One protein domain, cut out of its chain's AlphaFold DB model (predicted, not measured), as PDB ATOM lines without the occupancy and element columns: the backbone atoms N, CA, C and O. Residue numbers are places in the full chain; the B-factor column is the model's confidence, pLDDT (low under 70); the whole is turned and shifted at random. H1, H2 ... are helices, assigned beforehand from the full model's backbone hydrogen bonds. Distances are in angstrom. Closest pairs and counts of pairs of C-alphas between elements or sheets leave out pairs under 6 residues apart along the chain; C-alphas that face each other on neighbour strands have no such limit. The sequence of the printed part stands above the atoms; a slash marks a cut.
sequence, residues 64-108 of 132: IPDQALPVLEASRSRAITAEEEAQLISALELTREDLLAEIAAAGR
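This is residues 64 to 108 of the 132 residues of an uncharacterized protein of Phaeobacter inhibens (strain ATCC 700781 / DSM 17395 / CIP 105210 / JCM 21319 / NBRC 16654 / NCIMB 13546 / BS107) (UniProt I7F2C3). Two short helices, H1 and H2, lie near each other at one end of a rod, and residues 92 to 95 lead out to a third, H3, which sits by itself at the other end. No helix touches another, and the packing is thin. The printed part has 45 residues with three named helices, H1, H2, H3 in chain order, and no named strand: all helix. It is only just loose, close to extended, with a radius of gyration of the C-alphas of 13.8 A and spans of 39 by 17 by 17 A.

H1, residues 69 to 75, and H2, residues 82 to 91, are close but not clearly touching; their closest C-alphas, of Val 71 and Glu 84, are 6.6 A apart. They run opposite ways at a tilt of 36 degrees, only just steep. H3, residues 96 to 105, is apart from H1 and from H2. In H1, H2 and H3 every O i to N i+4 pair is within hydrogen-bond range.

H1 begins at C-alpha 69 (200.599, 237.253, 330.358) and is 9.8 A long. H2 measures 14.2 A. H3, 14.1 A, ends at C-alpha 105 (226.695, 239.462, 337.350).

The farthest C-alphas, of Ser 77 and Arg 108, are 39.6 A apart. The printed part has no cut. The link H1 to H2 is short, H2 to H3 tight. No printed residue is under 70 in pLDDT.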
ATOM      1  N   ILE A  64     208.842 236.435 330.858       87.81
ATOM      2  CA  ILE A  64     207.532 236.845 331.357       87.81
ATOM      3  C   ILE A  64     206.843 235.609 331.950       87.81
ATOM      4  O   ILE A  64     206.659 234.629 331.226       87.81
ATOM      5  N   PRO A  65     206.441 235.637 333.231       89.38
ATOM      6  CA  PRO A  65     205.737 234.517 333.832       89.38
ATOM      7  C   PRO A  65     204.349 234.314 333.215       89.38
ATOM      8  O   PRO A  65     203.645 235.286 332.926       89.38
ATOM      9  N   ASP A  66     203.905 233.063 333.093       91.06
ATOM     10  CA  ASP A  66     202.608 232.724 332.486       91.06
ATOM     11  C   ASP A  66     201.431 233.428 333.179       91.06
ATOM     12  O   ASP A  66     200.483 233.865 332.527       91.06
ATOM     13  N   GLN A  67     201.508 233.602 334.502       89.12
ATOM     14  CA  GLN A  67     200.487 234.294 335.288       89.12
ATOM     15  C   GLN A  67     200.377 235.796 334.983       89.12
ATOM     16  O   GLN A  67     199.340 236.393 335.264       89.12
ATOM     17  N   ALA A  68     201.425 236.410 334.425       92.69
ATOM     18  CA  ALA A  68     201.456 237.829 334.081       92.69
ATOM     19  C   ALA A  68     200.926 238.098 332.663       92.69
ATOM     20  O   ALA A  68     200.410 239.185 332.396       92.69
ATOM     21  N   LEU A  69     201.001 237.108 331.763       93.19
ATOM     22  CA  LEU A  69     200.599 237.253 330.358       93.19
ATOM     23  C   LEU A  69     199.174 237.803 330.167       93.19
ATOM     24  O   LEU A  69     199.021 238.731 329.371       93.19
ATOM     25  N   PRO A  70     198.130 237.326 330.879       93.75
ATOM     26  CA  PRO A  70     196.772 237.828 330.668       93.75
ATOM     27  C   PRO A  70     196.631 239.323 330.971       93.75
ATOM     28  O   PRO A  70     195.954 240.045 330.237       93.75
ATOM     29  N   VAL A  71     197.289 239.792 332.034       94.12
ATOM     30  CA  VAL A  71     197.268 241.202 332.439       94.12
ATOM     31  C   VAL A  71     198.044 242.054 331.433       94.12
ATOM     32  O   VAL A  71     197.567 243.110 331.015       94.12
ATOM     33  N   LEU A  72     199.209 241.576 330.984       92.69
ATOM     34  CA  LEU A  72     200.029 242.282 330.002       92.69
ATOM     35  C   LEU A  72     199.315 242.416 328.651       92.69
ATOM     36  O   LEU A  72     199.310 243.502 328.076       92.69
ATOM     37  N   GLU A  73     198.634 241.378 328.168       94.06
ATOM     38  CA  GLU A  73     197.854 241.474 326.926       94.06
ATOM     39  C   GLU A  73     196.667 242.436 327.060       94.06
ATOM     40  O   GLU A  73     196.418 243.241 326.160       94.06
ATOM     41  N   ALA A  74     195.969 242.434 328.200       93.69
ATOM     42  CA  ALA A  74     194.910 243.408 328.457       93.69
ATOM     43  C   ALA A  74     195.444 244.854 328.446       93.69
ATOM     44  O   ALA A  74     194.798 245.742 327.873       93.69
ATOM     45  N   SER A  75     196.646 245.072 328.998       93.62
ATOM     46  CA  SER A  75     197.283 246.393 329.099       93.62
ATOM     47  C   SER A  75     197.556 247.061 327.742       93.62
ATOM     48  O   SER A  75     197.634 248.284 327.643       93.62
ATOM     49  N   ARG A  76     197.620 246.277 326.657       94.69
ATOM     50  CA  ARG A  76     197.799 246.789 325.286       94.69
ATOM     51  C   ARG A  76     196.591 247.570 324.769       94.69
ATOM     52  O   ARG A  76     196.723 248.323 323.808       94.69
ATOM     53  N   SER A  77     195.416 247.355 325.360       95.44
ATOM     54  CA  SER A  77     194.142 247.933 324.901       95.44
ATOM     55  C   SER A  77     193.455 248.825 325.934       95.44
ATOM     56  O   SER A  77     192.580 249.614 325.575       95.44
ATOM     57  N   ARG A  78     193.842 248.725 327.209       96.06
ATOM     58  CA  ARG A  78     193.301 249.524 328.312       96.06
ATOM     59  C   ARG A  78     194.335 249.708 329.421       96.06
ATOM     60  O   ARG A  78     195.287 248.946 329.509       96.06
ATOM     61  N   ALA A  79     194.101 250.665 330.316       95.88
ATOM     62  CA  ALA A  79     194.866 250.759 331.559       95.88
ATOM     63  C   ALA A  79     194.613 249.536 332.466       95.88
ATOM     64  O   ALA A  79     193.496 248.999 332.488       95.88
ATOM     65  N   ILE A  80     195.642 249.115 333.206       94.81
ATOM     66  CA  ILE A  80     195.550 248.078 334.245       94.81
ATOM     67  C   ILE A  80     194.948 248.652 335.534       94.81
ATOM     68  O   ILE A  80     195.038 249.857 335.778       94.81
ATOM     69  N   THR A  81     194.305 247.809 336.340       96.12
ATOM     70  CA  THR A  81     193.805 248.203 337.667       96.12
ATOM     71  C   THR A  81     194.904 248.107 338.730       96.12
ATOM     72  O   THR A  81     195.956 247.514 338.497       96.12
ATOM     73  N   ALA A  82     194.658 248.666 339.916       95.75
ATOM     74  CA  ALA A  82     195.608 248.597 341.030       95.75
ATOM     75  C   ALA A  82     195.842 247.149 341.507       95.75
ATOM     76  O   ALA A  82     196.948 246.786 341.904       95.75
ATOM     77  N   GLU A  83     194.815 246.302 341.445       94.56
ATOM     78  CA  GLU A  83     194.914 244.882 341.790       94.56
ATOM     79  C   GLU A  83     195.773 244.118 340.776       94.56
ATOM     80  O   GLU A  83     196.595 243.284 341.153       94.56
ATOM     81  N   GLU A  84     195.609 244.430 339.491       94.31
ATOM     82  CA  GLU A  84     196.407 243.866 338.401       94.31
ATOM     83  C   GLU A  84     197.874 244.308 338.483       94.31
ATOM     84  O   GLU A  84     198.777 243.500 338.272       94.31
ATOM     85  N   GLU A  85     198.126 245.567 338.843       93.88
ATOM     86  CA  GLU A  85     199.473 246.079 339.103       93.88
ATOM     87  C   GLU A  85     200.141 245.331 340.265       93.88
ATOM     88  O   GLU A  85     201.258 244.834 340.117       93.88
ATOM     89  N   ALA A  86     199.443 245.170 341.395       93.88
ATOM     90  CA  ALA A  86     199.956 244.415 342.538       93.88
ATOM     91  C   ALA A  86     200.265 242.952 342.171       93.88
ATOM     92  O   ALA A  86     201.279 242.400 342.605       93.88
ATOM     93  N   GLN A  87     199.426 242.333 341.331       92.94
ATOM     94  CA  GLN A  87     199.661 240.987 340.814       92.94
ATOM     95  C   GLN A  87     200.918 240.916 339.935       92.94
ATOM     96  O   GLN A  87     201.706 239.982 340.081       92.94
ATOM     97  N   LEU A  88     201.125 241.888 339.039       93.06
ATOM     98  CA  LEU A  88     202.313 241.945 338.182       93.06
ATOM     99  C   LEU A  88     203.597 242.136 338.991       93.06
ATOM    100  O   LEU A  88     204.572 241.430 338.742       93.06
ATOM    101  N   ILE A  89     203.587 243.047 339.969       91.75
ATOM    102  CA  ILE A  89     204.733 243.282 340.857       91.75
ATOM    103  C   ILE A  89     205.091 241.992 341.593       91.75
ATOM    104  O   ILE A  89     206.245 241.583 341.568       91.75
ATOM    105  N   SER A  90     204.103 241.313 342.185       91.12
ATOM    106  CA  SER A  90     204.342 240.054 342.898       91.12
ATOM    107  C   SER A  90     204.844 238.938 341.975       91.12
ATOM    108  O   SER A  90     205.671 238.129 342.385       91.12
ATOM    109  N   ALA A  91     204.379 238.885 340.723       90.19
ATOM    110  CA  ALA A  91     204.815 237.876 339.760       90.19
ATOM    111  C   ALA A  91     206.261 238.075 339.273       90.19
ATOM    112  O   ALA A  91     206.877 237.107 338.831       90.19
ATOM    113  N   LEU A  92     206.777 239.306 339.326       89.50
ATOM    114  CA  LEU A  92     208.112 239.694 338.853       89.50
ATOM    115  C   LEU A  92     209.072 240.050 339.999       89.50
ATOM    116  O   LEU A  92     210.161 240.572 339.755       89.50
ATOM    117  N   GLU A  93     208.672 239.800 341.244       89.75
ATOM    118  CA  GLU A  93     209.500 240.074 342.410       89.75
ATOM    119  C   GLU A  93     210.744 239.176 342.397       89.75
ATOM    120  O   GLU A  93     210.652 237.953 342.272       89.75
ATOM    121  N   LEU A  94     211.920 239.791 342.529       87.00
ATOM    122  CA  LEU A  94     213.175 239.061 342.670       87.00
ATOM    123  C   LEU A  94     213.349 238.625 344.119       87.00
ATOM    124  O   LEU A  94     213.222 239.436 345.044       87.00
ATOM    125  N   THR A  95     213.725 237.365 344.327       88.31
ATOM    126  CA  THR A  95     214.175 236.950 345.652       88.31
ATOM    127  C   THR A  95     215.501 237.639 345.989       88.31
ATOM    128  O   THR A  95     216.208 238.164 345.125       88.31
ATOM    129  N   ARG A  96     215.891 237.624 347.271       85.06
ATOM    130  CA  ARG A  96     217.214 238.124 347.682       85.06
ATOM    131  C   ARG A  96     218.342 237.433 346.912       85.06
ATOM    132  O   ARG A  96     219.321 238.088 346.571       85.06
ATOM    133  N   GLU A  97     218.228 236.126 346.705       86.69
ATOM    134  CA  GLU A  97     219.239 235.340 346.001       86.69
ATOM    135  C   GLU A  97     219.366 235.798 344.548       86.69
ATOM    136  O   GLU A  97     220.473 236.108 344.109       86.69
ATOM    137  N   ASP A  98     218.234 235.971 343.857       87.44
ATOM    138  CA  ASP A  98     218.207 236.471 342.478       87.44
ATOM    139  C   ASP A  98     218.808 237.878 342.383       87.44
ATOM    140  O   ASP A  98     219.637 238.156 341.519       87.44
ATOM    141  N   LEU A  99     218.462 238.766 343.321       87.38
ATOM    142  CA  LEU A  99     219.020 240.118 343.366       87.38
ATOM    143  C   LEU A  99     220.544 240.106 343.556       87.38
ATOM    144  O   LEU A  99     221.257 240.858 342.893       87.38
ATOM    145  N   LEU A 100     221.060 239.273 344.463       87.69
ATOM    146  CA  LEU A 100     222.504 239.151 344.683       87.69
ATOM    147  C   LEU A 100     223.213 238.556 343.464       87.69
ATOM    148  O   LEU A 100     224.319 238.994 343.142       87.69
ATOM    149  N   ALA A 101     222.578 237.610 342.769       87.75
ATOM    150  CA  ALA A 101     223.089 237.060 341.522       87.75
ATOM    151  C   ALA A 101     223.196 238.140 340.432       87.75
ATOM    152  O   ALA A 101     224.239 238.245 339.788       87.75
ATOM    153  N   GLU A 102     222.185 239.000 340.279       87.06
ATOM    154  CA  GLU A 102     222.219 240.121 339.327       87.06
ATOM    155  C   GLU A 102     223.297 241.160 339.681       87.06
ATOM    156  O   GLU A 102     224.023 241.634 338.804       87.06
ATOM    157  N   ILE A 103     223.470 241.474 340.971       85.31
ATOM    158  CA  ILE A 103     224.534 242.375 341.451       85.31
ATOM    159  C   ILE A 103     225.920 241.801 341.125       85.31
ATOM    160  O   ILE A 103     226.769 242.512 340.578       85.31
ATOM    161  N   ALA A 104     226.141 240.519 341.419       84.88
ATOM    162  CA  ALA A 104     227.396 239.842 341.113       84.88
ATOM    163  C   ALA A 104     227.651 239.785 339.599       84.88
ATOM    164  O   ALA A 104     228.759 240.066 339.140       84.88
ATOM    165  N   ALA A 105     226.615 239.498 338.806       84.88
ATOM    166  CA  ALA A 105     226.695 239.462 337.350       84.88
ATOM    167  C   ALA A 105     226.998 240.839 336.731       84.88
ATOM    168  O   ALA A 105     227.549 240.898 335.627       84.88
ATOM    169  N   ALA A 106     226.675 241.933 337.429       85.25
ATOM    170  CA  ALA A 106     227.064 243.302 337.081       85.25
ATOM    171  C   ALA A 106     228.515 243.654 337.480       85.25
ATOM    172  O   ALA A 106     228.920 244.813 337.390       85.25
ATOM    173  N   GLY A 107     229.295 242.677 337.957       84.31
ATOM    174  CA  GLY A 107     230.682 242.866 338.382       84.31
ATOM    175  C   GLY A 107     230.817 243.587 339.723       84.31
ATOM    176  O   GLY A 107     231.881 244.130 340.021       84.31
ATOM    177  N   ARG A 108     229.748 243.630 340.526       81.25
ATOM    178  CA  ARG A 108     229.744 244.290 341.834       81.25
ATOM    179  C   ARG A 108     229.814 243.250 342.937       81.25
ATOM    180  O   ARG A 108     229.042 242.297 342.959       81.25
TER     181      ARG A 108